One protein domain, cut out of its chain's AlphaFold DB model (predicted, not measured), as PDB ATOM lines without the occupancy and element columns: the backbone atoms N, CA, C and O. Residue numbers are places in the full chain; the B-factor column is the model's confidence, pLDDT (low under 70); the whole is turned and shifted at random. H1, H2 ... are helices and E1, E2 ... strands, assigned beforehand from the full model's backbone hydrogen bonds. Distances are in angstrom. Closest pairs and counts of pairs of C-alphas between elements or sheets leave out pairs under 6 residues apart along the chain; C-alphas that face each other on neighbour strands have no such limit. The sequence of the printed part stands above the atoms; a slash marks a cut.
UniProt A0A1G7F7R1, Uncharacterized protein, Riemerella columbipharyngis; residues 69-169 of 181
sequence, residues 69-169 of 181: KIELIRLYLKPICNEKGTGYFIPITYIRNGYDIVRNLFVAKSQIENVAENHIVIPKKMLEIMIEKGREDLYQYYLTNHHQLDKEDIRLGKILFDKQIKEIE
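What this domain is: This is residues 69 to 169 of the 181 residues of an uncharacterized protein of Riemerella columbipharyngis (UniProt A0A1G7F7R1). A strongly twisted four-stranded sheet, E4 E5 E1 E6, forms one end of an elongated domain, and a long two-stranded hairpin, E2 and E3, extends from it with the long helix H1 packed on the hairpin. H1 starts where E5 ends, only grazes the four-stranded sheet, and its last residues 141 to 144 stick out with residues 145 and 146, before a long link returns to E6. The printed part has 101 residues with one named helix and six named strands, in the order E1 E2 E3 E4 E5 H1 E6, and both sheets are antiparallel; the class is mixed, helices and strands. The whole is only just compact, close to loose, with a radius of gyration of the C-alphas of 14.9 A, and spans 50 by 30 by 19 A.

How they stand to each other: In the larger sheet, E1, residues 69 to 75, is an inner strand, antiparallel to the edge strand E6, residues 161 to 168; N 72 and O 164 are 2.8 A apart, within hydrogen-bond range. On the other side of E1 is E5, residues 119 to 123, antiparallel at 150 degrees, with N 73 and O 122 at 2.8 A. E4, residues 114 to 116, is the other edge strand and forms a hairpin with E5, with N 121 and O 114 at 2.8 A. H1, residues 124 to 144, grazes this sheet with residues 124 to 127; the closest C-alphas of E1 and H1, those of Leu 72 and Lys 124, are 5.1 A apart. E5, H1 and E6 form a split strand-helix-strand unit, two strands running the same way with E1 between them, and its crossover is right-handed. E2, residues 87 to 96, and E3, residues 99 to 108, form a hairpin, antiparallel at 157 degrees, with N 92 and O 103 at 2.8 A. The closest C-alphas of E3 and H1, those of Arg 103 and Gly 134, are 6.9 A apart; those of E2 and H1, Ile 92 and Ile 131, are 7.5 A apart. Residues 155 to 156 pair antiparallel with residues 94 to 95 of E2. Among the strands that are apart are E1 and E3, and E2 and E6. In H1 every O i to N i+4 pair is within hydrogen-bond range.

Where its parts are: E1 begins at C-alpha 69, (8.143, 28.320, -18.049), and is 19.0 A long. E2 measures 28.1 A, E3 28.8 A and E6 21.7 A from first to last C-alpha; E4 and E5 are shorter. H1 is 30.5 A long and ends at C-alpha 144, (23.914, 2.685, 10.122). E6 ends at C-alpha 168, (12.338, 30.948, -21.875).

The domain as a whole: The two C-alphas farthest apart, those of His 146 and Glu 169, are 51.9 A apart. The printed part has no cut. The links E1 to E2, 11 residues, and H1 to E6, 16 residues, are long. The mean pLDDT of the printed part is 91.9, and no printed residue is under 70.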
ATOM      1  N   LYS A  69       8.126  27.690 -19.369       84.62
ATOM      2  CA  LYS A  69       8.143  28.320 -18.049       84.62
ATOM      3  C   LYS A  69       8.910  27.434 -17.082       84.62
ATOM      4  O   LYS A  69       8.575  26.265 -16.904       84.62
ATOM      5  N   ILE A  70       9.936  27.993 -16.456       87.62
ATOM      6  CA  ILE A  70      10.721  27.323 -15.424       87.62
ATOM      7  C   ILE A  70      10.450  28.013 -14.093       87.62
ATOM      8  O   ILE A  70      10.635  29.223 -13.958       87.62
ATOM      9  N   GLU A  71      10.039  27.229 -13.099       93.38
ATOM     10  CA  GLU A  71       9.960  27.691 -11.717       93.38
ATOM     11  C   GLU A  71      11.360  27.705 -11.098       93.38
ATOM     12  O   GLU A  71      12.030  26.673 -10.977       93.38
ATOM     13  N   LEU A  72      11.792  28.889 -10.688       95.44
ATOM     14  CA  LEU A  72      13.041  29.132  -9.988       95.44
ATOM     15  C   LEU A  72      12.759  29.478  -8.528       95.44
ATOM     16  O   LEU A  72      11.727  30.056  -8.186       95.44
ATOM     17  N   ILE A  73      13.709  29.137  -7.669       96.12
ATOM     18  CA  ILE A  73      13.695  29.462  -6.252       96.12
ATOM     19  C   ILE A  73      14.938  30.280  -5.942       96.12
ATOM     20  O   ILE A  73      16.059  29.824  -6.178       96.12
ATOM     21  N   ARG A  74      14.734  31.474  -5.386       96.12
ATOM     22  CA  ARG A  74      15.799  32.272  -4.780       96.12
ATOM     23  C   ARG A  74      15.906  31.890  -3.312       96.12
ATOM     24  O   ARG A  74      15.011  32.210  -2.541       96.12
ATOM     25  N   LEU A  75      16.993  31.231  -2.939       95.12
ATOM     26  CA  LEU A  75      17.300  30.866  -1.558       95.12
ATOM     27  C   LEU A  75      18.120  31.976  -0.906       95.12
ATOM     28  O   LEU A  75      19.189  32.319  -1.413       95.12
ATOM     29  N   TYR A  76      17.639  32.510   0.216       94.62
ATOM     30  CA  TYR A  76      18.332  33.554   0.974       94.62
ATOM     31  C   TYR A  76      19.302  32.930   1.974       94.62
ATOM     32  O   TYR A  76      18.948  32.610   3.108       94.62
ATOM     33  N   LEU A  77      20.531  32.727   1.515       91.44
ATOM     34  CA  LEU A  77      21.643  32.180   2.280       91.44
ATOM     35  C   LEU A  77      22.955  32.644   1.660       91.44
ATOM     36  O   LEU A  77      23.011  32.937   0.466       91.44
ATOM     37  N   LYS A  78      24.020  32.674   2.460       90.00
ATOM     38  CA  LYS A  78      25.367  32.965   1.965       90.00
ATOM     39  C   LYS A  78      25.887  31.754   1.175       90.00
ATOM     40  O   LYS A  78      26.088  30.703   1.790       90.00
ATOM     41  N   PRO A  79      26.104  31.852  -0.149       86.31
ATOM     42  CA  PRO A  79      26.563  30.714  -0.938       86.31
ATOM     43  C   PRO A  79      28.001  30.352  -0.564       86.31
ATOM     44  O   PRO A  79      28.876  31.217  -0.516       86.31
ATOM     45  N   ILE A  80      28.268  29.069  -0.325       92.00
ATOM     46  CA  ILE A  80      29.611  28.582   0.010       92.00
ATOM     47  C   ILE A  80      30.178  27.900  -1.229       92.00
ATOM     48  O   ILE A  80      29.752  26.803  -1.577       92.00
ATOM     49  N   CYS A  81      31.107  28.543  -1.932       92.81
ATOM     50  CA  CYS A  81      31.734  27.926  -3.099       92.81
ATOM     51  C   CYS A  81      32.621  26.750  -2.667       92.81
ATOM     52  O   CYS A  81      33.270  26.807  -1.621       92.81
ATOM     53  N   ASN A  82      32.650  25.677  -3.455       93.25
ATOM     54  CA  ASN A  82      33.601  24.603  -3.201       93.25
ATOM     55  C   ASN A  82      35.025  25.029  -3.596       93.25
ATOM     56  O   ASN A  82      35.213  25.862  -4.476       93.25
ATOM     57  N   GLU A  83      36.039  24.393  -3.007       91.12
ATOM     58  CA  GLU A  83      37.455  24.738  -3.233       91.12
ATOM     59  C   GLU A  83      37.860  24.731  -4.716       91.12
ATOM     60  O   GLU A  83      38.689  25.524  -5.150       91.12
ATOM     61  N   LYS A  84      37.246  23.849  -5.513       92.38
ATOM     62  CA  LYS A  84      37.531  23.696  -6.946       92.38
ATOM     63  C   LYS A  84      36.739  24.660  -7.842       92.38
ATOM     64  O   LYS A  84      36.883  24.592  -9.060       92.38
ATOM     65  N   GLY A  85      35.863  25.498  -7.286       91.75
ATOM     66  CA  GLY A  85      35.041  26.446  -8.048       91.75
ATOM     67  C   GLY A  85      34.017  25.808  -9.001       91.75
ATOM     68  O   GLY A  85      33.498  26.477  -9.897       91.75
ATOM     69  N   THR A  86      33.724  24.515  -8.843       93.69
ATOM     70  CA  THR A  86      32.795  23.760  -9.698       93.69
ATOM     71  C   THR A  86      31.339  23.867  -9.253       93.69
ATOM     72  O   THR A  86      30.443  23.444  -9.989       93.69
ATOM     73  N   GLY A  87      31.075  24.436  -8.078       94.19
ATOM     74  CA  GLY A  87      29.727  24.587  -7.552       94.19
ATOM     75  C   GLY A  87      29.681  25.228  -6.172       94.19
ATOM     76  O   GLY A  87      30.657  25.818  -5.705       94.19
ATOM     77  N   TYR A  88      28.524  25.107  -5.532       95.56
ATOM     78  CA  TYR A  88      28.243  25.706  -4.232       95.56
ATOM     79  C   TYR A  88      27.607  24.687  -3.294       95.56
ATOM     80  O   TYR A  88      26.850  23.816  -3.720       95.56
ATOM     81  N   PHE A  89      27.903  24.814  -2.007       94.06
ATOM     82  CA  PHE A  89      27.204  24.128  -0.938       94.06
ATOM     83  C   PHE A  89      26.038  24.983  -0.455       94.06
ATOM     84  O   PHE A  89      26.193  26.159  -0.122       94.06
ATOM     85  N   ILE A  90      24.872  24.353  -0.418       92.50
ATOM     86  CA  ILE A  90      23.631  24.905   0.102       92.50
ATOM     87  C   ILE A  90      23.388  24.255   1.470       92.50
ATOM     88  O   ILE A  90      23.104  23.052   1.515       92.50
ATOM     89  N   PRO A  91      23.530  25.001   2.580       91.75
ATOM     90  CA  PRO A  91      23.189  24.496   3.901       91.75
ATOM     91  C   PRO A  91      21.669  24.359   4.016       91.75
ATOM     92  O   PRO A  91      20.935  25.338   3.887       91.75
ATOM     93  N   ILE A  92      21.196  23.140   4.263       92.69
ATOM     94  CA  ILE A  92      19.796  22.847   4.572       92.69
ATOM     95  C   ILE A  92      19.718  22.328   6.003       92.69
ATOM     96  O   ILE A  92      20.387  21.355   6.357       92.69
ATOM     97  N   THR A  93      18.887  22.977   6.810       94.56
ATOM     98  CA  THR A  93      18.608  22.558   8.182       94.56
ATOM     99  C   THR A  93      17.497  21.517   8.195       94.56
ATOM    100  O   THR A  93      16.462  21.693   7.553       94.56
ATOM    101  N   TYR A  94      17.701  20.459   8.965       95.31
ATOM    102  CA  TYR A  94      16.714  19.445   9.317       95.31
ATOM    103  C   TYR A  94      16.541  19.431  10.833       95.31
ATOM    104  O   TYR A  94      17.456  19.805  11.557       95.31
ATOM    105  N   ILE A  95      15.384  18.993  11.315       94.81
ATOM    106  CA  ILE A  95      15.057  18.934  12.738       94.81
ATOM    107  C   ILE A  95      14.784  17.481  13.105       94.81
ATOM    108  O   ILE A  95      13.959  16.829  12.461       94.81
ATOM    109  N   ARG A  96      15.445  16.998  14.160       91.88
ATOM    110  CA  ARG A  96      15.171  15.697  14.787       91.88
ATOM    111  C   ARG A  96      15.228  15.843  16.301       91.88
ATOM    112  O   ARG A  96      16.202  16.371  16.827       91.88
ATOM    113  N   ASN A  97      14.205  15.365  17.008       89.19
ATOM    114  CA  ASN A  97      14.112  15.437  18.477       89.19
ATOM    115  C   ASN A  97      14.361  16.849  19.051       89.19
ATOM    116  O   ASN A  97      14.947  16.991  20.119       89.19
ATOM    117  N   GLY A  98      13.952  17.894  18.322       87.62
ATOM    118  CA  GLY A  98      14.159  19.292  18.714       87.62
ATOM    119  C   GLY A  98      15.562  19.852  18.451       87.62
ATOM    120  O   GLY A  98      15.803  21.009  18.777       87.62
ATOM    121  N   TYR A  99      16.467  19.074  17.848       91.00
ATOM    122  CA  TYR A  99      17.809  19.520  17.474       91.00
ATOM    123  C   TYR A  99      17.900  19.862  15.990       91.00
ATOM    124  O   TYR A  99      17.421  19.103  15.141       91.00
ATOM    125  N   ASP A 100      18.587  20.966  15.699       93.88
ATOM    126  CA  ASP A 100      18.911  21.396  14.344       93.88
ATOM    127  C   ASP A 100      20.139  20.647  13.811       93.88
ATOM    128  O   ASP A 100      21.210  20.623  14.420       93.88
ATOM    129  N   ILE A 101      19.987  20.057  12.630       93.75
ATOM    130  CA  ILE A 101      21.014  19.310  11.909       93.75
ATOM    131  C   ILE A 101      21.234  20.001  10.566       93.75
ATOM    132  O   ILE A 101      20.360  19.990   9.700       93.75
ATOM    133  N   VAL A 102      22.413  20.588  10.363       92.62
ATOM    134  CA  VAL A 102      22.749  21.278   9.109       92.62
ATOM    135  C   VAL A 102      23.460  20.323   8.153       92.62
ATOM    136  O   VAL A 102      24.493  19.739   8.482       92.62
ATOM    137  N   ARG A 103      22.930  20.185   6.935       92.12
ATOM    138  CA  ARG A 103      23.541  19.425   5.837       92.12
ATOM    139  C   ARG A 103      23.938  20.359   4.707       92.12
ATOM    140  O   ARG A 103      23.101  21.054   4.145       92.12
ATOM    141  N   ASN A 104      25.207  20.308   4.325       92.56
ATOM    142  CA  ASN A 104      25.725  21.033   3.170       92.56
ATOM    143  C   ASN A 104      25.539  20.188   1.906       92.56
ATOM    144  O   ASN A 104      26.260  19.214   1.694       92.56
ATOM    145  N   LEU A 105      24.569  20.552   1.070       93.06
ATOM    146  CA  LEU A 105      24.279  19.848  -0.177       93.06
ATOM    147  C   LEU A 105      24.929  20.565  -1.360       93.06
ATOM    148  O   LEU A 105      24.782  21.773  -1.518       93.06
ATOM    149  N   PHE A 106      25.656  19.823  -2.191       93.62
ATOM    150  CA  PHE A 106      26.380  20.382  -3.329       93.62
ATOM    151  C   PHE A 106      25.473  20.587  -4.549       93.62
ATOM    152  O   PHE A 106      24.731  19.681  -4.931       93.62
ATOM    153  N   VAL A 107      25.613  21.742  -5.202       93.31
ATOM    154  CA  VAL A 107      25.000  22.063  -6.496       93.31
ATOM    155  C   VAL A 107      26.080  22.485  -7.480       93.31
ATOM    156  O   VAL A 107      26.885  23.374  -7.194       93.31
ATOM    157  N   ALA A 108      26.089  21.863  -8.658       93.25
ATOM    158  CA  ALA A 108      27.037  22.197  -9.711       93.25
ATOM    159  C   ALA A 108      26.757  23.588 -10.298       93.25
ATOM    160  O   ALA A 108      25.609  23.994 -10.463       93.25
ATOM    161  N   LYS A 109      27.806  24.306 -10.707       92.75
ATOM    162  CA  LYS A 109      27.684  25.646 -11.302       92.75
ATOM    163  C   LYS A 109      26.801  25.675 -12.556       92.75
ATOM    164  O   LYS A 109      26.095  26.648 -12.771       92.75
ATOM    165  N   SER A 110      26.798  24.600 -13.348       91.38
ATOM    166  CA  SER A 110      25.961  24.453 -14.552       91.38
ATOM    167  C   SER A 110      24.459  24.357 -14.270       91.38
ATOM    168  O   SER A 110      23.654  24.456 -15.190       91.38
ATOM    169  N   GLN A 111      24.086  24.123 -13.015       90.19
ATOM    170  CA  GLN A 111      22.714  23.927 -12.565       90.19
ATOM    171  C   GLN A 111      22.134  25.155 -11.850       90.19
ATOM    172  O   GLN A 111      20.969  25.148 -11.455       90.19
ATOM    173  N   ILE A 112      22.946  26.199 -11.679       93.06
ATOM    174  CA  ILE A 112      22.594  27.422 -10.965       93.06
ATOM    175  C   ILE A 112      22.274  28.508 -11.986       93.06
ATOM    176  O   ILE A 112      23.047  28.742 -12.912       93.06
ATOM    177  N   GLU A 113      21.150  29.191 -11.794       93.19
ATOM    178  CA  GLU A 113      20.745  30.303 -12.654       93.19
ATOM    179  C   GLU A 113      21.513  31.581 -12.294       93.19
ATOM    180  O   GLU A 113      22.010  32.289 -13.167       93.19
ATOM    181  N   ASN A 114      21.619  31.886 -10.998       93.50
ATOM    182  CA  ASN A 114      22.284  33.092 -10.521       93.50
ATOM    183  C   ASN A 114      22.860  32.902  -9.111       93.50
ATOM    184  O   ASN A 114      22.313  32.152  -8.301       93.50
ATOM    185  N   VAL A 115      23.958  33.599  -8.820       93.62
ATOM    186  CA  VAL A 115      24.584  33.655  -7.496       93.62
ATOM    187  C   VAL A 115      24.882  35.109  -7.164       93.62
ATOM    188  O   VAL A 115      25.480  35.815  -7.976       93.62
ATOM    189  N   ALA A 116      24.525  35.518  -5.953       93.88
ATOM    190  CA  ALA A 116      24.908  36.792  -5.365       93.88
ATOM    191  C   ALA A 116      25.460  36.572  -3.949       93.88
ATOM    192  O   ALA A 116      25.489  35.455  -3.442       93.88
ATOM    193  N   GLU A 117      25.888  37.644  -3.287       90.62
ATOM    194  CA  GLU A 117      26.521  37.566  -1.964       90.62
ATOM    195  C   GLU A 117      25.632  36.907  -0.890       90.62
ATOM    196  O   GLU A 117      26.121  36.169  -0.034       90.62
ATOM    197  N   ASN A 118      24.319  37.146  -0.951       93.38
ATOM    198  CA  ASN A 118      23.350  36.731   0.065       93.38
ATOM    199  C   ASN A 118      22.260  35.780  -0.452       93.38
ATOM    200  O   ASN A 118      21.312  35.486   0.282       93.38
ATOM    201  N   HIS A 119      22.344  35.346  -1.710       94.19
ATOM    202  CA  HIS A 119      21.371  34.415  -2.258       94.19
ATOM    203  C   HIS A 119      21.907  33.601  -3.432       94.19
ATOM    204  O   HIS A 119      22.860  33.974  -4.117       94.19
ATOM    205  N   ILE A 120      21.221  32.494  -3.693       95.44
ATOM    206  CA  ILE A 120      21.447  31.622  -4.841       95.44
ATOM    207  C   ILE A 120      20.106  31.292  -5.496       95.44
ATOM    208  O   ILE A 120      19.110  31.066  -4.807       95.44
ATOM    209  N   VAL A 121      20.063  31.292  -6.826       96.25
ATOM    210  CA  VAL A 121      18.859  30.985  -7.604       96.25
ATOM    211  C   VAL A 121      19.039  29.647  -8.305       96.25
ATOM    212  O   VAL A 121      19.936  29.491  -9.136       96.25
ATOM    213  N   ILE A 122      18.173  28.690  -7.981       95.50
ATOM    214  CA  ILE A 122      18.177  27.341  -8.560       95.50
ATOM    215  C   ILE A 122      16.779  26.951  -9.049       95.50
ATOM    216  O   ILE A 122      15.787  27.511  -8.579       95.50
ATOM    217  N   PRO A 123      16.651  25.972  -9.958       95.06
ATOM    218  CA  PRO A 123      15.350  25.417 -10.315       95.06
ATOM    219  C   PRO A 123      14.629  24.825  -9.099       95.06
ATOM    220  O   PRO A 123      15.236  24.117  -8.298       95.06
ATOM    221  N   LYS A 124      13.314  25.031  -8.981       94.25
ATOM    222  CA  LYS A 124      12.519  24.502  -7.855       94.25
ATOM    223  C   LYS A 124      12.651  22.992  -7.691       94.25
ATOM    224  O   LYS A 124      12.917  22.512  -6.594       94.25
ATOM    225  N   LYS A 125      12.552  22.258  -8.800       91.69
ATOM    226  CA  LYS A 125      12.700  20.797  -8.817       91.69
ATOM    227  C   LYS A 125      14.043  20.343  -8.233       91.69
ATOM    228  O   LYS A 125      14.133  19.283  -7.630       91.69
ATOM    229  N   MET A 126      15.094  21.147  -8.403       93.44
ATOM    230  CA  MET A 126      16.402  20.859  -7.823       93.44
ATOM    231  C   MET A 126      16.367  20.931  -6.303       93.44
ATOM    232  O   MET A 126      16.853  20.016  -5.650       93.44
ATOM    233  N   LEU A 127      15.763  21.987  -5.754       93.75
ATOM    234  CA  LEU A 127      15.607  22.142  -4.313       93.75
ATOM    235  C   LEU A 127      14.822  20.972  -3.708       93.75
ATOM    236  O   LEU A 127      15.240  20.425  -2.693       93.75
ATOM    237  N   GLU A 128      13.729  20.558  -4.349       93.69
ATOM    238  CA  GLU A 128      12.913  19.416  -3.912       93.69
ATOM    239  C   GLU A 128      13.742  18.124  -3.857       93.69
ATOM    240  O   GLU A 128      13.831  17.496  -2.803       93.69
ATOM    241  N   ILE A 129      14.453  17.794  -4.943       93.88
ATOM    242  CA  ILE A 129      15.340  16.619  -5.008       93.88
ATOM    243  C   ILE A 129      16.432  16.685  -3.931       93.88
ATOM    244  O   ILE A 129      16.767  15.679  -3.305       93.88
ATOM    245  N   MET A 130      17.012  17.866  -3.713       93.38
ATOM    246  CA  MET A 130      18.045  18.069  -2.700       93.38
ATOM    247  C   MET A 130      17.515  17.825  -1.288       93.38
ATOM    248  O   MET A 130      18.173  17.138  -0.509       93.38
ATOM    249  N   ILE A 131      16.335  18.357  -0.963       94.56
ATOM    250  CA  ILE A 131      15.686  18.164   0.338       94.56
ATOM    251  C   ILE A 131      15.416  16.677   0.588       94.56
ATOM    252  O   ILE A 131      15.727  16.151   1.657       94.56
ATOM    253  N   GLU A 132      14.869  15.982  -0.407       93.25
ATOM    254  CA  GLU A 132      14.576  14.553  -0.293       93.25
ATOM    255  C   GLU A 132      15.843  13.730  -0.086       93.25
ATOM    256  O   GLU A 132      15.904  12.917   0.839       93.25
ATOM    257  N   LYS A 133      16.879  13.993  -0.890       92.81
ATOM    258  CA  LYS A 133      18.172  13.320  -0.765       92.81
ATOM    259  C   LYS A 133      18.827  13.595   0.586       92.81
ATOM    260  O   LYS A 133      19.330  12.673   1.213       92.81
ATOM    261  N   GLY A 134      18.808  14.841   1.057       93.06
ATOM    262  CA  GLY A 134      19.398  15.199   2.345       93.06
ATOM    263  C   GLY A 134      18.710  14.503   3.522       93.06
ATOM    264  O   GLY A 134      19.397  14.044   4.435       93.06
ATOM    265  N   ARG A 135      17.379  14.363   3.469       93.50
ATOM    266  CA  ARG A 135      16.605  13.591   4.451       93.50
ATOM    267  C   ARG A 135      16.932  12.098   4.395       93.50
ATOM    268  O   ARG A 135      17.149  11.500   5.444       93.50
ATOM    269  N   GLU A 136      16.988  11.503   3.203       92.75
ATOM    270  CA  GLU A 136      17.314  10.077   3.045       92.75
ATOM    271  C   GLU A 136      18.756   9.780   3.493       92.75
ATOM    272  O   GLU A 136      18.972   8.835   4.242       92.75
ATOM    273  N   ASP A 137      19.731  10.629   3.154       92.62
ATOM    274  CA  ASP A 137      21.117  10.491   3.624       92.62
ATOM    275  C   ASP A 137      21.204  10.507   5.164       92.62
ATOM    276  O   ASP A 137      21.935   9.714   5.759       92.62
ATOM    277  N   LEU A 138      20.464  11.412   5.823       93.44
ATOM    278  CA  LEU A 138      20.409  11.478   7.288       93.44
ATOM    279  C   LEU A 138      19.743  10.237   7.886       93.44
ATOM    280  O   LEU A 138      20.220   9.706   8.888       93.44
ATOM    281  N   TYR A 139      18.665   9.765   7.263       92.88
ATOM    282  CA  TYR A 139      17.980   8.544   7.673       92.88
ATOM    283  C   TYR A 139      18.924   7.334   7.619       92.88
ATOM    284  O   TYR A 139      19.091   6.632   8.617       92.88
ATOM    285  N   GLN A 140      19.630   7.156   6.498       92.56
ATOM    286  CA  GLN A 140      20.615   6.084   6.324       92.56
ATOM    287  C   GLN A 140      21.785   6.195   7.308       92.56
ATOM    288  O   GLN A 140      22.230   5.186   7.861       92.56
ATOM    289  N   TYR A 141      22.265   7.414   7.574       93.38
ATOM    290  CA  TYR A 141      23.308   7.651   8.572       93.38
ATOM    291  C   TYR A 141      22.876   7.149   9.955       93.38
ATOM    292  O   TYR A 141      23.610   6.393  10.588       93.38
ATOM    293  N   TYR A 142      21.679   7.510  10.418       92.62
ATOM    294  CA  TYR A 142      21.206   7.091  11.737       92.62
ATOM    295  C   TYR A 142      20.922   5.589  11.827       92.62
ATOM    296  O   TYR A 142      21.290   4.978  12.832       92.62
ATOM    297  N   LEU A 143      20.365   4.978  10.777       92.00
ATOM    298  CA  LEU A 143      20.200   3.522  10.718       92.00
ATOM    299  C   LEU A 143      21.543   2.788  10.822       92.00
ATOM    300  O   LEU A 143      21.671   1.832  11.584       92.00
ATOM    301  N   THR A 144      22.559   3.267  10.099       94.00
ATOM    302  CA  THR A 144      23.914   2.685  10.122       94.00
ATOM    303  C   THR A 144      24.558   2.793  11.507       94.00
ATOM    304  O   THR A 144      25.328   1.923  11.894       94.00
ATOM    305  N   ASN A 145      24.211   3.825  12.279       93.25
ATOM    306  CA  ASN A 145      24.664   4.008  13.661       93.25
ATOM    307  C   ASN A 145      23.743   3.328  14.698       93.25
ATOM    308  O   ASN A 145      23.814   3.647  15.880       93.25
ATOM    309  N   HIS A 146      22.879   2.396  14.275       91.38
ATOM    310  CA  HIS A 146      21.971   1.622  15.133       91.38
ATOM    311  C   HIS A 146      20.939   2.451  15.916       91.38
ATOM    312  O   HIS A 146      20.426   2.005  16.945       91.38
ATOM    313  N   HIS A 147      20.595   3.647  15.439       89.19
ATOM    314  CA  HIS A 147      19.486   4.404  16.012       89.19
ATOM    315  C   HIS A 147      18.153   3.832  15.513       89.19
ATOM    316  O   HIS A 147      18.004   3.534  14.329       89.19
ATOM    317  N   GLN A 148      17.159   3.740  16.399       85.62
ATOM    318  CA  GLN A 148      15.766   3.545  15.995       85.62
ATOM    319  C   GLN A 148      15.190   4.900  15.576       85.62
ATOM    320  O   GLN A 148      15.278   5.874  16.329       85.62
ATOM    321  N   LEU A 149      14.672   4.973  14.353       88.75
ATOM    322  CA  LEU A 149      13.975   6.144  13.839       88.75
ATOM    323  C   LEU A 149      13.021   5.752  12.714       88.75
ATOM    324  O   LEU A 149      13.325   4.860  11.920       88.75
ATOM    325  N   ASP A 150      11.930   6.495  12.617       83.50
ATOM    326  CA  ASP A 150      11.037   6.483  11.469       83.50
ATOM    327  C   ASP A 150      11.427   7.587  10.479       83.50
ATOM    328  O   ASP A 150      12.092   8.574  10.812       83.50
ATOM    329  N   LYS A 151      10.994   7.457   9.220       75.19
ATOM    330  CA  LYS A 151      11.289   8.469   8.186       75.19
ATOM    331  C   LYS A 151      10.713   9.854   8.514       75.19
ATOM    332  O   LYS A 151      11.224  10.854   8.012       75.19
ATOM    333  N   GLU A 152       9.671   9.921   9.340       83.56
ATOM    334  CA  GLU A 152       9.012  11.172   9.740       83.56
ATOM    335  C   GLU A 152       9.711  11.907  10.895       83.56
ATOM    336  O   GLU A 152       9.404  13.076  11.162       83.56
ATOM    337  N   ASP A 153      10.693  11.264  11.537       87.88
ATOM    338  CA  ASP A 153      11.462  11.852  12.640       87.88
ATOM    339  C   ASP A 153      12.418  12.954  12.173       87.88
ATOM    340  O   ASP A 153      12.850  13.788  12.971       87.88
ATOM    341  N   ILE A 154      12.762  12.962  10.882       92.38
ATOM    342  CA  ILE A 154      13.640  13.957  10.263       92.38
ATOM    343  C   ILE A 154      12.776  14.914   9.450       92.38
ATOM    344  O   ILE A 154      12.354  14.624   8.325       92.38
ATOM    345  N   ARG A 155      12.531  16.092  10.018       93.44
ATOM    346  CA  ARG A 155      11.709  17.134   9.398       93.44
ATOM    347  C   ARG A 155      12.583  18.195   8.758       93.44
ATOM    348  O   ARG A 155      13.709  18.427   9.185       93.44
ATOM    349  N   LEU A 156      12.064  18.855   7.732       93.88
ATOM    350  CA  LEU A 156      12.739  20.007   7.151       93.88
ATOM    351  C   LEU A 156      12.666  21.191   8.123       93.88
ATOM    352  O   LEU A 156      11.593  21.505   8.638       93.88
ATOM    353  N   GLY A 157      13.799  21.842   8.363       92.31
ATOM    354  CA  GLY A 157      13.862  23.100   9.096       92.31
ATOM    355  C   GLY A 157      13.360  24.280   8.263       92.31
ATOM    356  O   GLY A 157      12.927  24.144   7.117       92.31
ATOM    357  N   LYS A 158      13.423  25.485   8.833       91.31
ATOM    358  CA  LYS A 158      12.993  26.698   8.130       91.31
ATOM    359  C   LYS A 158      13.960  27.030   6.988       91.31
ATOM    360  O   LYS A 158      15.146  27.234   7.222       91.31
ATOM    361  N   ILE A 159      13.429  27.163   5.772       91.06
ATOM    362  CA  ILE A 159      14.157  27.677   4.605       91.06
ATOM    363  C   ILE A 159      13.500  28.986   4.171       91.06
ATOM    364  O   ILE A 159      12.289  29.037   3.970       91.06
ATOM    365  N   LEU A 160      14.299  30.044   4.026       92.75
ATOM    366  CA  LEU A 160      13.845  31.323   3.485       92.75
ATOM    367  C   LEU A 160      14.067  31.346   1.976       92.75
ATOM    368  O   LEU A 160      15.207  31.261   1.509       92.75
ATOM    369  N   PHE A 161      12.983  31.470   1.217       94.06
ATOM    370  CA  PHE A 161      13.056  31.532  -0.233       94.06
ATOM    371  C   PHE A 161      11.872  32.257  -0.863       94.06
ATOM    372  O   PHE A 161      10.777  32.254  -0.306       94.06
ATOM    373  N   ASP A 162      12.089  32.773  -2.074       94.44
ATOM    374  CA  ASP A 162      11.034  33.301  -2.942       94.44
ATOM    375  C   ASP A 162      10.933  32.496  -4.237       94.44
ATOM    376  O   ASP A 162      11.930  31.989  -4.762       94.44
ATOM    377  N   LYS A 163       9.713  32.407  -4.771       94.62
ATOM    378  CA  LYS A 163       9.434  31.789  -6.070       94.62
ATOM    379  C   LYS A 163       9.545  32.821  -7.182       94.62
ATOM    380  O   LYS A 163       9.065  33.944  -7.050       94.62
ATOM    381  N   GLN A 164      10.134  32.411  -8.294       92.25
ATOM    382  CA  GLN A 164      10.239  33.200  -9.512       92.25
ATOM    383  C   GLN A 164       9.849  32.329 -10.703       92.25
ATOM    384  O   GLN A 164      10.078  31.121 -10.699       92.25
ATOM    385  N   ILE A 165       9.265  32.940 -11.728       89.88
ATOM    386  CA  ILE A 165       8.992  32.270 -12.998       89.88
ATOM    387  C   ILE A 165       9.921  32.888 -14.030       89.88
ATOM    388  O   ILE A 165       9.910  34.100 -14.233       89.88
ATOM    389  N   LYS A 166      10.725  32.044 -14.669       86.62
ATOM    390  CA  LYS A 166      11.505  32.416 -15.843       86.62
ATOM    391  C   LYS A 166      10.809  31.854 -17.067       86.62
ATOM    392  O   LYS A 166      10.649  30.639 -17.185       86.62
ATOM    393  N   GLU A 167      10.409  32.732 -17.971       83.88
ATOM    394  CA  GLU A 167       9.945  32.332 -19.291       83.88
ATOM    395  C   GLU A 167      11.154  32.280 -20.219       83.88
ATOM    396  O   GLU A 167      11.861  33.267 -20.414       83.88
ATOM    397  N   ILE A 168      11.439  31.094 -20.741       79.94
ATOM    398  CA  ILE A 168      12.338  30.948 -21.875       79.94
ATOM    399  C   ILE A 168      11.486  31.215 -23.101       79.94
ATOM    400  O   ILE A 168      10.549  30.459 -23.367       79.94
ATOM    401  N   GLU A 169      11.800  32.297 -23.810       77.69
ATOM    402  CA  GLU A 169      11.089  32.654 -25.028       77.69
ATOM    403  C   GLU A 169      11.100  31.487 -26.010       77.69
ATOM    404  O   GLU A 169      12.120  30.836 -26.266       77.69
TER     405      GLU A 169